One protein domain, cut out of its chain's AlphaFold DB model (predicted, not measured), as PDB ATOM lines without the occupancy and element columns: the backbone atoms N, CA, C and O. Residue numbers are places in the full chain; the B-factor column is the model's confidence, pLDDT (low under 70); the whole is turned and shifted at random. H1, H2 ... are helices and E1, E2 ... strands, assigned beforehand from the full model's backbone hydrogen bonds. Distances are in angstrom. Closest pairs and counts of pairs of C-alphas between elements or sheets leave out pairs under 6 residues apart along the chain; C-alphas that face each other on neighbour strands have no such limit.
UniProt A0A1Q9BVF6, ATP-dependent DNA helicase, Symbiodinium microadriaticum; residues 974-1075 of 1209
ATOM      1  N   TRP A 974     134.278 109.814  90.947       73.75
ATOM      2  CA  TRP A 974     134.392 111.186  90.469       73.75
ATOM      3  C   TRP A 974     133.758 112.191  91.436       73.75
ATOM      4  O   TRP A 974     134.195 113.346  91.478       73.75
ATOM      5  N   THR A 975     132.781 111.771  92.243       66.81
ATOM      6  CA  THR A 975     132.131 112.611  93.254       66.81
ATOM      7  C   THR A 975     133.109 112.908  94.386       66.81
ATOM      8  O   THR A 975     133.430 114.079  94.613       66.81
ATOM      9  N   ALA A 976     133.716 111.885  94.995       65.62
ATOM     10  CA  ALA A 976     134.751 112.063  96.015       65.62
ATOM     11  C   ALA A 976     135.985 112.814  95.481       65.62
ATOM     12  O   ALA A 976     136.573 113.647  96.186       65.62
ATOM     13  N   TYR A 977     136.376 112.576  94.223       69.19
ATOM     14  CA  TYR A 977     137.465 113.305  93.563       69.19
ATOM     15  C   TYR A 977     137.185 114.818  93.468       69.19
ATOM     16  O   TYR A 977     138.081 115.639  93.728       69.19
ATOM     17  N   ARG A 978     135.945 115.201  93.125       67.94
ATOM     18  CA  ARG A 978     135.488 116.599  93.026       67.94
ATOM     19  C   ARG A 978     135.342 117.241  94.403       67.94
ATOM     20  O   ARG A 978     135.877 118.332  94.618       67.94
ATOM     21  N   GLU A 979     134.697 116.559  95.344       63.94
ATOM     22  CA  GLU A 979     134.518 117.019  96.726       63.94
ATOM     23  C   GLU A 979     135.857 117.258  97.420       63.94
ATOM     24  O   GLU A 979     136.058 118.278  98.080       63.94
ATOM     25  N   ALA A 980     136.842 116.383  97.192       59.44
ATOM     26  CA  ALA A 980     138.178 116.572  97.731       59.44
ATOM     27  C   ALA A 980     138.798 117.914  97.298       59.44
ATOM     28  O   ALA A 980     139.570 118.491  98.062       59.44
ATOM     29  N   ARG A 981     138.471 118.438  96.118       64.81
ATOM     30  CA  ARG A 981     139.040 119.682  95.580       64.81
ATOM     31  C   ARG A 981     138.213 120.924  95.903       64.81
ATOM     32  O   ARG A 981     138.704 122.030  95.670       64.81
ATOM     33  N   GLN A 982     137.019 120.766  96.471       71.25
ATOM     34  CA  GLN A 982     136.174 121.868  96.920       71.25
ATOM     35  C   GLN A 982     136.300 122.055  98.433       71.25
ATOM     36  O   GLN A 982     135.696 121.315  99.206       71.25
ATOM     37  N   PRO A 983     137.071 123.046  98.908       76.25
ATOM     38  CA  PRO A 983     137.104 123.310 100.328       76.25
ATOM     39  C   PRO A 983     135.754 123.901 100.761       76.25
ATOM     40  O   PRO A 983     135.200 124.799 100.117       76.25
ATOM     41  N   THR A 984     135.229 123.375 101.862       83.25
ATOM     42  CA  THR A 984     133.956 123.772 102.464       83.25
ATOM     43  C   THR A 984     134.187 124.401 103.834       83.25
ATOM     44  O   THR A 984     135.224 124.201 104.474       83.25
ATOM     45  N   ALA A 985     133.228 125.205 104.283       84.44
ATOM     46  CA  ALA A 985     133.214 125.754 105.628       84.44
ATOM     47  C   ALA A 985     131.785 125.882 106.147       84.44
ATOM     48  O   ALA A 985     130.854 126.154 105.388       84.44
ATOM     49  N   THR A 986     131.625 125.721 107.455       89.38
ATOM     50  CA  THR A 986     130.352 125.942 108.140       89.38
ATOM     51  C   THR A 986     130.120 127.438 108.319       89.38
ATOM     52  O   THR A 986     130.961 128.142 108.881       89.38
ATOM     53  N   CYS A 987     128.984 127.940 107.835       87.88
ATOM     54  CA  CYS A 987     128.569 129.320 108.073       87.88
ATOM     55  C   CYS A 987     128.232 129.520 109.557       87.88
ATOM     56  O   CYS A 987     127.455 128.747 110.110       87.88
ATOM     57  N   LYS A 988     128.742 130.581 110.192       90.69
ATOM     58  CA  LYS A 988     128.456 130.865 111.608       90.69
ATOM     59  C   LYS A 988     126.988 131.211 111.891       90.69
ATOM     60  O   LYS A 988     126.527 130.992 113.001       90.69
ATOM     61  N   GLU A 989     126.280 131.738 110.891       88.62
ATOM     62  CA  GLU A 989     124.904 132.225 111.038       88.62
ATOM     63  C   GLU A 989     123.887 131.104 110.794       88.62
ATOM     64  O   GLU A 989     123.173 130.692 111.698       88.62
ATOM     65  N   CYS A 990     123.864 130.539 109.581       88.50
ATOM     66  CA  CYS A 990     122.909 129.484 109.231       88.50
ATOM     67  C   CYS A 990     123.375 128.070 109.590       88.50
ATOM     68  O   CYS A 990     122.638 127.123 109.340       88.50
ATOM     69  N   ARG A 991     124.602 127.899 110.104       88.06
ATOM     70  CA  ARG A 991     125.203 126.605 110.489       88.06
ATOM     71  C   ARG A 991     125.301 125.557 109.372       88.06
ATOM     72  O   ARG A 991     125.736 124.439 109.615       88.06
ATOM     73  N   LEU A 992     124.978 125.924 108.132       84.56
ATOM     74  CA  LEU A 992     125.108 125.053 106.970       84.56
ATOM     75  C   LEU A 992     126.558 125.005 106.481       84.56
ATOM     76  O   LEU A 992     127.236 126.038 106.400       84.56
ATOM     77  N   VAL A 993     127.005 123.814 106.080       83.06
ATOM     78  CA  VAL A 993     128.256 123.623 105.341       83.06
ATOM     79  C   VAL A 993     128.063 124.164 103.929       83.06
ATOM     80  O   VAL A 993     127.121 123.800 103.226       83.06
ATOM     81  N   LYS A 994     128.930 125.086 103.519       83.25
ATOM     82  CA  LYS A 994     128.876 125.710 102.199       83.25
ATOM     83  C   LYS A 994     130.247 125.634 101.530       83.25
ATOM     84  O   LYS A 994     131.280 125.685 102.198       83.25
ATOM     85  N   ALA A 995     130.256 125.522 100.208       80.25
ATOM     86  CA  ALA A 995     131.483 125.552  99.422       80.25
ATOM     87  C   ALA A 995     132.103 126.958  99.402       80.25
ATOM     88  O   ALA A 995     131.421 127.958  99.638       80.25
ATOM     89  N   VAL A 996     133.396 127.043  99.085       78.69
ATOM     90  CA  VAL A 996     134.166 128.296  99.007       78.69
ATOM     91  C   VAL A 996     133.485 129.425  98.224       78.69
ATOM     92  O   VAL A 996     133.590 130.589  98.606       78.69
ATOM     93  N   GLN A 997     132.743 129.103  97.161       78.19
ATOM     94  CA  GLN A 997     132.054 130.077  96.307       78.19
ATOM     95  C   GLN A 997     130.886 130.774  97.018       78.19
ATOM     96  O   GLN A 997     130.453 131.842  96.593       78.19
ATOM     97  N   ALA A 998     130.382 130.191  98.107       80.81
ATOM     98  CA  ALA A 998     129.318 130.761  98.918       80.81
ATOM     99  C   ALA A 998     129.824 131.787  99.947       80.81
ATOM    100  O   ALA A 998     129.030 132.255 100.760       80.81
ATOM    101  N   PHE A 999     131.114 132.140  99.941       81.44
ATOM    102  CA  PHE A 999     131.720 133.121 100.842       81.44
ATOM    103  C   PHE A 999     132.410 134.235 100.046       81.44
ATOM    104  O   PHE A 999     133.091 133.978  99.054       81.44
ATOM    105  N   TYR A1000     132.300 135.482 100.513       80.62
ATOM    106  CA  TYR A1000     133.146 136.562 100.001       80.62
ATOM    107  C   TYR A1000     134.624 136.283 100.321       80.62
ATOM    108  O   TYR A1000     134.938 135.629 101.316       80.62
ATOM    109  N   ASP A1001     135.555 136.832  99.536       74.38
ATOM    110  CA  ASP A1001     137.008 136.655  99.735       74.38
ATOM    111  C   ASP A1001     137.471 136.996 101.155       74.38
ATOM    112  O   ASP A1001     138.357 136.343 101.711       74.38
ATOM    113  N   ALA A1002     136.851 138.009 101.763       75.69
ATOM    114  CA  ALA A1002     137.117 138.394 103.140       75.69
ATOM    115  C   ALA A1002     136.682 137.328 104.152       75.69
ATOM    116  O   ALA A1002     137.463 136.988 105.038       75.69
ATOM    117  N   GLU A1003     135.485 136.772 103.981       83.94
ATOM    118  CA  GLU A1003     134.939 135.732 104.854       83.94
ATOM    119  C   GLU A1003     135.703 134.416 104.685       83.94
ATOM    120  O   GLU A1003     136.067 133.769 105.659       83.94
ATOM    121  N   TRP A1004     136.087 134.061 103.462       84.94
ATOM    122  CA  TRP A1004     136.916 132.878 103.240       84.94
ATOM    123  C   TRP A1004     138.346 133.025 103.772       84.94
ATOM    124  O   TRP A1004     138.963 132.055 104.203       84.94
ATOM    125  N   SER A1005     138.888 134.245 103.791       79.81
ATOM    126  CA  SER A1005     140.185 134.502 104.433       79.81
ATOM    127  C   SER A1005     140.127 134.235 105.944       79.81
ATOM    128  O   SER A1005     141.115 133.770 106.516       79.81
ATOM    129  N   ARG A1006     138.968 134.464 106.581       82.56
ATOM    130  CA  ARG A1006     138.724 134.078 107.980       82.56
ATOM    131  C   ARG A1006     138.698 132.562 108.136       82.56
ATOM    132  O   ARG A1006     139.431 132.051 108.975       82.56
ATOM    133  N   VAL A1007     137.986 131.845 107.259       85.00
ATOM    134  CA  VAL A1007     137.997 130.367 107.225       85.00
ATOM    135  C   VAL A1007     139.429 129.831 107.160       85.00
ATOM    136  O   VAL A1007     139.811 128.991 107.972       85.00
ATOM    137  N   ARG A1008     140.253 130.349 106.239       83.94
ATOM    138  CA  ARG A1008     141.659 129.932 106.067       83.94
ATOM    139  C   ARG A1008     142.542 130.229 107.283       83.94
ATOM    140  O   ARG A1008     143.557 129.565 107.453       83.94
ATOM    141  N   SER A1009     142.145 131.185 108.120       82.38
ATOM    142  CA  SER A1009     142.799 131.535 109.391       82.38
ATOM    143  C   SER A1009     142.169 130.819 110.594       82.38
ATOM    144  O   SER A1009     142.411 131.207 111.732       82.38
ATOM    145  N   ASN A1010     141.321 129.817 110.341       87.44
ATOM    146  CA  ASN A1010     140.532 129.098 111.336       87.44
ATOM    147  C   ASN A1010     139.632 129.990 112.216       87.44
ATOM    148  O   ASN A1010     139.459 129.751 113.407       87.44
ATOM    149  N   GLN A1011     139.044 131.028 111.620       84.81
ATOM    150  CA  GLN A1011     138.082 131.912 112.275       84.81
ATOM    151  C   GLN A1011     136.654 131.695 111.738       84.81
ATOM    152  O   GLN A1011     136.492 131.284 110.583       84.81
ATOM    153  N   PRO A1012     135.607 131.999 112.536       85.88
ATOM    154  CA  PRO A1012     134.216 131.929 112.089       85.88
ATOM    155  C   PRO A1012     133.950 132.847 110.887       85.88
ATOM    156  O   PRO A1012     134.412 133.990 110.856       85.88
ATOM    157  N   ALA A1013     133.161 132.368 109.924       87.25
ATOM    158  CA  ALA A1013     132.843 133.092 108.694       87.25
ATOM    159  C   ALA A1013     131.347 133.031 108.365       87.25
ATOM    160  O   ALA A1013     130.674 132.047 108.681       87.25
ATOM    161  N   THR A1014     130.831 134.061 107.697       89.88
ATOM    162  CA  THR A1014     129.429 134.128 107.259       89.88
ATOM    163  C   THR A1014     129.325 133.934 105.751       89.88
ATOM    164  O   THR A1014     130.074 134.533 104.981       89.88
ATOM    165  N   CYS A1015     128.385 133.103 105.297       86.12
ATOM    166  CA  CYS A1015     128.139 132.924 103.868       86.12
ATOM    167  C   CYS A1015     127.513 134.187 103.249       86.12
ATOM    168  O   CYS A1015     126.933 135.032 103.934       86.12
ATOM    169  N   ILE A1016     127.602 134.310 101.930       82.00
ATOM    170  CA  ILE A1016     127.088 135.445 101.158       82.00
ATOM    171  C   ILE A1016     125.582 135.642 101.395       82.00
ATOM    172  O   ILE A1016     125.140 136.770 101.602       82.00
ATOM    173  N   ALA A1017     124.804 134.554 101.424       81.81
ATOM    174  CA  ALA A1017     123.354 134.610 101.625       81.81
ATOM    175  C   ALA A1017     122.978 135.224 102.985       81.81
ATOM    176  O   ALA A1017     122.147 136.129 103.045       81.81
ATOM    177  N   CYS A1018     123.640 134.790 104.061       84.25
ATOM    178  CA  CYS A1018     123.440 135.340 105.402       84.25
ATOM    179  C   CYS A1018     123.983 136.770 105.521       84.25
ATOM    180  O   CYS A1018     123.333 137.621 106.119       84.25
ATOM    181  N   THR A1019     125.127 137.065 104.895       83.81
ATOM    182  CA  THR A1019     125.710 138.421 104.872       83.81
ATOM    183  C   THR A1019     124.750 139.428 104.236       83.81
ATOM    184  O   THR A1019     124.624 140.555 104.708       83.81
ATOM    185  N   ASN A1020     124.028 139.009 103.197       81.75
ATOM    186  CA  ASN A1020     123.093 139.857 102.462       81.75
ATOM    187  C   ASN A1020     121.635 139.732 102.940       81.75
ATOM    188  O   ASN A1020     120.739 140.241 102.265       81.75
ATOM    189  N   LYS A1021     121.376 139.054 104.070       78.25
ATOM    190  CA  LYS A1021     120.024 138.824 104.616       78.25
ATOM    191  C   LYS A1021     119.024 138.273 103.579       78.25
ATOM    192  O   LYS A1021     117.875 138.695 103.541       78.25
ATOM    193  N   GLY A1022     119.472 137.388 102.685       62.56
ATOM    194  CA  GLY A1022     118.610 136.758 101.675       62.56
ATOM    195  C   GLY A1022     118.260 137.603 100.439       62.56
ATOM    196  O   GLY A1022     117.518 137.122  99.588       62.56
ATOM    197  N   LYS A1023     118.796 138.824 100.275       58.62
ATOM    198  CA  LYS A1023     118.556 139.627  99.059       58.62
ATOM    199  C   LYS A1023     119.288 139.043  97.831       58.62
ATOM    200  O   LYS A1023     120.476 138.718  97.948       58.62
ATOM    201  N   PRO A1024     118.634 138.939  96.655       49.81
ATOM    202  CA  PRO A1024     119.257 138.419  95.440       49.81
ATOM    203  C   PRO A1024     120.386 139.338  94.954       49.81
ATOM    204  O   PRO A1024     120.294 140.562  95.018       49.81
ATOM    205  N   ILE A1025     121.471 138.737  94.465       55.88
ATOM    206  CA  ILE A1025     122.660 139.444  93.973       55.88
ATOM    207  C   ILE A1025     122.679 139.330  92.452       55.88
ATOM    208  O   ILE A1025     122.611 138.225  91.921       55.88
ATOM    209  N   ALA A1026     122.853 140.453  91.752       47.50
ATOM    210  CA  ALA A1026     122.813 140.519  90.288       47.50
ATOM    211  C   ALA A1026     123.910 139.704  89.564       47.50
ATOM    212  O   ALA A1026     123.823 139.532  88.352       47.50
ATOM    213  N   ARG A1027     124.938 139.220  90.282       44.12
ATOM    214  CA  ARG A1027     125.905 138.164  89.911       44.12
ATOM    215  C   ARG A1027     126.917 138.008  91.059       44.12
ATOM    216  O   ARG A1027     127.449 139.026  91.503       44.12
ATOM    217  N   PRO A1028     127.253 136.793  91.534       48.34
ATOM    218  CA  PRO A1028     128.406 136.632  92.412       48.34
ATOM    219  C   PRO A1028     129.654 137.088  91.647       48.34
ATOM    220  O   PRO A1028     129.874 136.675  90.505       48.34
ATOM    221  N   ALA A1029     130.454 137.976  92.241       45.91
ATOM    222  CA  ALA A1029     131.737 138.357  91.667       45.91
ATOM    223  C   ALA A1029     132.560 137.075  91.494       45.91
ATOM    224  O   ALA A1029     132.969 136.463  92.480       45.91
ATOM    225  N   LYS A1030     132.751 136.623  90.247       47.38
ATOM    226  CA  LYS A1030     133.627 135.486  89.954       47.38
ATOM    227  C   LYS A1030     134.973 135.785  90.609       47.38
ATOM    228  O   LYS A1030     135.620 136.763  90.227       47.38
ATOM    229  N   ARG A1031     135.398 134.958  91.574       52.41
ATOM    230  CA  ARG A1031     136.794 134.951  92.025       52.41
ATOM    231  C   ARG A1031     137.661 134.837  90.779       52.41
ATOM    232  O   ARG A1031     137.570 133.848  90.050       52.41
ATOM    233  N   LYS A1032     138.453 135.870  90.491       39.88
ATOM    234  CA  LYS A1032     139.451 135.802  89.426       39.88
ATOM    235  C   LYS A1032     140.558 134.874  89.915       39.88
ATOM    236  O   LYS A1032     141.417 135.303  90.676       39.88
ATOM    237  N   TYR A1033     140.532 133.618  89.479       44.97
ATOM    238  CA  TYR A1033     141.707 132.750  89.521       44.97
ATOM    239  C   TYR A1033     142.737 133.340  88.550       44.97
ATOM    240  O   TYR A1033     142.647 133.159  87.336       44.97
ATOM    241  N   SER A1034     143.652 134.166  89.054       30.97
ATOM    242  CA  SER A1034     144.759 134.699  88.261       30.97
ATOM    243  C   SER A1034     145.821 133.606  88.117       30.97
ATOM    244  O   SER A1034     146.704 133.487  88.959       30.97
ATOM    245  N   GLY A1035     145.690 132.794  87.067       35.66
ATOM    246  CA  GLY A1035     146.473 131.572  86.859       35.66
ATOM    247  C   GLY A1035     145.697 130.352  87.350       35.66
ATOM    248  O   GLY A1035     144.988 130.440  88.349       35.66
ATOM    249  N   GLY A1036     145.759 129.232  86.619       38.44
ATOM    250  CA  GLY A1036     145.075 127.993  87.009       38.44
ATOM    251  C   GLY A1036     145.346 127.632  88.479       38.44
ATOM    252  O   GLY A1036     146.384 128.027  89.011       38.44
ATOM    253  N   PRO A1037     144.424 126.932  89.165       47.97
ATOM    254  CA  PRO A1037     144.546 126.713  90.600       47.97
ATOM    255  C   PRO A1037     145.846 125.958  90.885       47.97
ATOM    256  O   PRO A1037     145.983 124.796  90.506       47.97
ATOM    257  N   ALA A1038     146.802 126.609  91.548       53.72
ATOM    258  CA  ALA A1038     147.937 125.905  92.116       53.72
ATOM    259  C   ALA A1038     147.373 124.875  93.107       53.72
ATOM    260  O   ALA A1038     146.739 125.238  94.103       53.72
ATOM    261  N   SER A1039     147.518 123.589  92.790       60.34
ATOM    262  CA  SER A1039     147.157 122.502  93.693       60.34
ATOM    263  C   SER A1039     148.390 122.058  94.465       60.34
ATOM    264  O   SER A1039     149.430 121.796  93.864       60.34
ATOM    265  N   PHE A1040     148.263 121.940  95.780       68.12
ATOM    266  CA  PHE A1040     149.322 121.470  96.663       68.12
ATOM    267  C   PHE A1040     148.907 120.139  97.295       68.12
ATOM    268  O   PHE A1040     147.734 119.939  97.623       68.12
ATOM    269  N   LEU A1041     149.866 119.233  97.487       66.19
ATOM    270  CA  LEU A1041     149.653 117.991  98.223       66.19
ATOM    271  C   LEU A1041     149.536 118.288  99.725       66.19
ATOM    272  O   LEU A1041     150.354 119.015 100.294       66.19
ATOM    273  N   CYS A1042     148.524 117.728 100.384       74.88
ATOM    274  CA  CYS A1042     148.413 117.791 101.839       74.88
ATOM    275  C   CYS A1042     149.263 116.693 102.497       74.88
ATOM    276  O   CYS A1042     149.038 115.514 102.251       74.88
ATOM    277  N   ASN A1043     150.162 117.044 103.420       73.81
ATOM    278  CA  ASN A1043     150.984 116.065 104.142       73.81
ATOM    279  C   ASN A1043     150.220 115.214 105.162       73.81
ATOM    280  O   ASN A1043     150.726 114.166 105.547       73.81
ATOM    281  N   GLY A1044     149.027 115.651 105.578       74.81
ATOM    282  CA  GLY A1044     148.149 114.884 106.463       74.81
ATOM    283  C   GLY A1044     147.373 113.813 105.698       74.81
ATOM    284  O   GLY A1044     147.602 112.631 105.895       74.81
ATOM    285  N   CYS A1045     146.477 114.225 104.795       70.25
ATOM    286  CA  CYS A1045     145.596 113.297 104.074       70.25
ATOM    287  C   CYS A1045     146.142 112.791 102.734       70.25
ATOM    288  O   CYS A1045     145.450 112.034 102.063       70.25
ATOM    289  N   LYS A1046     147.330 113.240 102.308       68.12
ATOM    290  CA  LYS A1046     148.003 112.831 101.060       68.12
ATOM    291  C   LYS A1046     147.200 113.066  99.770       68.12
ATOM    292  O   LYS A1046     147.508 112.479  98.745       68.12
ATOM    293  N   ARG A1047     146.193 113.951  99.792       66.00
ATOM    294  CA  ARG A1047     145.391 114.339  98.611       66.00
ATOM    295  C   ARG A1047     145.828 115.700  98.067       66.00
ATOM    296  O   ARG A1047     146.110 116.601  98.868       66.00
ATOM    297  N   ALA A1048     145.825 115.887  96.744       68.00
ATOM    298  CA  ALA A1048     146.004 117.205  96.141       68.00
ATOM    299  C   ALA A1048     144.777 118.092  96.403       68.00
ATOM    300  O   ALA A1048     143.626 117.695  96.203       68.00
ATOM    301  N   LYS A1049     145.014 119.320  96.865       70.81
ATOM    302  CA  LYS A1049     143.971 120.306  97.169       70.81
ATOM    303  C   LYS A1049     144.316 121.640  96.517       70.81
ATOM    304  O   LYS A1049     145.489 121.958  96.349       70.81
ATOM    305  N   ILE A1050     143.312 122.444  96.177       72.00
ATOM    306  CA  ILE A1050     143.546 123.811  95.689       72.00
ATOM    307  C   ILE A1050     144.151 124.688  96.794       72.00
ATOM    308  O   ILE A1050     143.930 124.431  97.977       72.00
ATOM    309  N   GLU A1051     144.867 125.748  96.417       75.44
ATOM    310  CA  GLU A1051     145.465 126.728  97.339       75.44
ATOM    311  C   GLU A1051     144.525 127.164  98.480       75.44
ATOM    312  O   GLU A1051     144.929 127.260  99.641       75.44
ATOM    313  N   ASP A1052     143.248 127.388  98.165       78.06
ATOM    314  CA  ASP A1052     142.234 127.847  99.116       78.06
ATOM    315  C   ASP A1052     141.880 126.837 100.221       78.06
ATOM    316  O   ASP A1052     141.217 127.216 101.187       78.06
ATOM    317  N   ALA A1053     142.334 125.584 100.114       80.62
ATOM    318  CA  ALA A1053     142.213 124.570 101.161       80.62
ATOM    319  C   ALA A1053     143.319 124.659 102.234       80.62
ATOM    320  O   ALA A1053     143.247 123.957 103.249       80.62
ATOM    321  N   PHE A1054     144.342 125.495 102.017       83.81
ATOM    322  CA  PHE A1054     145.486 125.667 102.915       83.81
ATOM    323  C   PHE A1054     145.471 127.041 103.604       83.81
ATOM    324  O   PHE A1054     145.094 128.047 102.982       83.81
ATOM    325  N   PRO A1055     145.926 127.136 104.867       85.69
ATOM    326  CA  PRO A1055     146.156 128.427 105.505       85.69
ATOM    327  C   PRO A1055     147.179 129.276 104.755       85.69
ATOM    328  O   PRO A1055     148.136 128.758 104.178       85.69
ATOM    329  N   ARG A1056     147.009 130.600 104.789       77.88
ATOM    330  CA  ARG A1056     147.922 131.531 104.102       77.88
ATOM    331  C   ARG A1056     149.322 131.533 104.712       77.88
ATOM    332  O   ARG A1056     150.293 131.629 103.968       77.88
ATOM    333  N   ALA A1057     149.427 131.336 106.026       75.31
ATOM    334  CA  ALA A1057     150.703 131.239 106.730       75.31
ATOM    335  C   ALA A1057     151.607 130.099 106.218       75.31
ATOM    336  O   ALA A1057     152.821 130.182 106.344       75.31
ATOM    337  N   GLN A1058     151.045 129.057 105.587       75.94
ATOM    338  CA  GLN A1058     151.815 127.936 105.018       75.94
ATOM    339  C   GLN A1058     152.244 128.155 103.558       75.94
ATOM    340  O   GLN A1058     153.026 127.377 103.006       75.94
ATOM    341  N   LEU A1059     151.708 129.184 102.897       69.38
ATOM    342  CA  LEU A1059     151.982 129.462 101.485       69.38
ATOM    343  C   LEU A1059     153.123 130.468 101.285       69.38
ATOM    344  O   LEU A1059     153.739 130.460 100.227       69.38
ATOM    345  N   ASN A1060     153.432 131.274 102.307       55.31
ATOM    346  CA  ASN A1060     154.439 132.341 102.266       55.31
ATOM    347  C   ASN A1060     155.796 131.966 102.894       55.31
ATOM    348  O   ASN A1060     156.672 132.822 103.003       55.31
ATOM    349  N   GLN A1061     155.990 130.719 103.327       56.53
ATOM    350  CA  GLN A1061     157.247 130.296 103.953       56.53
ATOM    351  C   GLN A1061     158.353 130.227 102.887       56.53
ATOM    352  O   GLN A1061     158.204 129.533 101.876       56.53
ATOM    353  N   ARG A1062     159.423 131.018 103.082       41.84
ATOM    354  CA  ARG A1062     160.562 131.124 102.148       41.84
ATOM    355  C   ARG A1062     161.351 129.811 102.067       41.84
ATOM    356  O   ARG A1062     161.842 129.482 100.984       41.84
ATOM    357  N   ASP A1063     161.351 129.042 103.154       46.19
ATOM    358  CA  ASP A1063     161.980 127.729 103.245       46.19
ATOM    359  C   ASP A1063     160.999 126.624 102.840       46.19
ATOM    360  O   ASP A1063     159.915 126.437 103.394       46.19
ATOM    361  N   SER A1064     161.378 125.896 101.797       44.06
ATOM    362  CA  SER A1064     160.567 124.898 101.096       44.06
ATOM    363  C   SER A1064     160.404 123.557 101.827       44.06
ATOM    364  O   SER A1064     159.832 122.638 101.248       44.06
ATOM    365  N   GLU A1065     160.873 123.442 103.073       45.12
ATOM    366  CA  GLU A1065     160.753 122.240 103.922       45.12
ATOM    367  C   GLU A1065     159.415 122.148 104.680       45.12
ATOM    368  O   GLU A1065     159.100 121.139 105.313       45.12
ATOM    369  N   ALA A1066     158.580 123.185 104.599       55.22
ATOM    370  CA  ALA A1066     157.306 123.240 105.296       55.22
ATOM    371  C   ALA A1066     156.329 122.132 104.854       55.22
ATOM    372  O   ALA A1066     155.751 122.174 103.760       55.22
ATOM    373  N   LYS A1067     156.066 121.165 105.745       65.06
ATOM    374  CA  LYS A1067     155.040 120.123 105.571       65.06
ATOM    375  C   LYS A1067     153.628 120.736 105.575       65.06
ATOM    376  O   LYS A1067     152.935 120.729 106.589       65.06
ATOM    377  N   ARG A1068     153.163 121.249 104.428       77.69
ATOM    378  CA  ARG A1068     151.813 121.834 104.280       77.69
ATOM    379  C   ARG A1068     150.723 120.829 104.639       77.69
ATOM    380  O   ARG A1068     150.742 119.698 104.153       77.69
ATOM    381  N   ARG A1069     149.737 121.245 105.428       81.38
ATOM    382  CA  ARG A1069     148.549 120.451 105.778       81.38
ATOM    383  C   ARG A1069     147.306 121.269 105.445       81.38
ATOM    384  O   ARG A1069     147.250 122.461 105.731       81.38
ATOM    385  N   CYS A1070     146.307 120.640 104.830       84.81
ATOM    386  CA  CYS A1070     145.030 121.299 104.581       84.81
ATOM    387  C   CYS A1070     144.340 121.634 105.912       84.81
ATOM    388  O   CYS A1070     144.599 120.998 106.937       84.81
ATOM    389  N   LEU A1071     143.442 122.618 105.891       85.31
ATOM    390  CA  LEU A1071     142.763 123.096 107.094       85.31
ATOM    391  C   LEU A1071     142.062 121.974 107.900       85.31
ATOM    392  O   LEU A1071     142.248 121.952 109.115       85.31
ATOM    393  N   PRO A1072     141.346 121.002 107.291       84.62
ATOM    394  CA  PRO A1072     140.801 119.856 108.028       84.62
ATOM    395  C   PRO A1072     141.869 119.027 108.751       84.62
ATOM    396  O   PRO A1072     141.704 118.688 109.917       84.62
ATOM    397  N   CYS A1073     143.002 118.754 108.097       83.50
ATOM    398  CA  CYS A1073     144.090 117.997 108.713       83.50
ATOM    399  C   CYS A1073     144.759 118.749 109.866       83.50
ATOM    400  O   CYS A1073     145.308 118.093 110.741       83.50
ATOM    401  N   LEU A1074     144.768 120.083 109.861       84.81
ATOM    402  CA  LEU A1074     145.274 120.880 110.987       84.81
ATOM    403  C   LEU A1074     144.289 120.888 112.154       84.81
ATOM    404  O   LEU A1074     144.700 120.744 113.298       84.81
ATOM    405  N   LYS A1075     142.990 120.997 111.858       84.19
ATOM    406  CA  LYS A1075     141.913 120.939 112.857       84.19
ATOM    407  C   LYS A1075     141.822 119.597 113.582       84.19
ATOM    408  O   LYS A1075     141.278 119.552 114.672       84.19
TER     409      LYS A1075
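AT A GLANCE: This is residues 974 to 1075 of the 1209 residues of the protein "ATP-dependent DNA helicase" of Symbiodinium microadriaticum (UniProt A0A1Q9BVF6). With little regular structure, two small antiparallel hairpins, E1-E2 and E3-E4, sit among long loops and short helices; residues 1060 to 1065 stick out. The 102 residues include four named helices and four named strands, H1 E1 E2 H2 H3 E3 E4 H4, class mixed, 37 residues in named elements. It is compact, radius of gyration of the C-alphas 14.4 A, spans 46 by 31 by 27 A.

IN THESE COORDINATES: E1 is residues 984 to 986, E2 993 to 995, E3 1039 to 1041, E4 1048 to 1050. H1, residues 974 to 981, spans 11.0 A from C-alpha 974 at (134.392, 111.186, 90.469). H2 is 1001 to 1008, 10.3 A; H3 1016 to 1019; H4 1071 to 1075, ending at C-alpha (141.913, 120.939, 112.857).

HOW THE PARTS SIT: Within hydrogen-bond range are N 985 and O 994 of hairpin E1-E2, 2.9 A, and N 1040 and O 1049 of hairpin E3-E4, 2.8 A. The closest C-alphas of H1 and E4, Arg 981 and Lys 1049, are 5.2 A apart. H2 and H3 are apart. Every O i to N i+4 pair is within range in H2 and H4, 3 of 4 in H1; H3 is too short.

THE WHOLE: The printed part has no cut. Links H3 to E3 and E4 to H4 are long. Residues 1022 to 1041, among others, have pLDDT under 70.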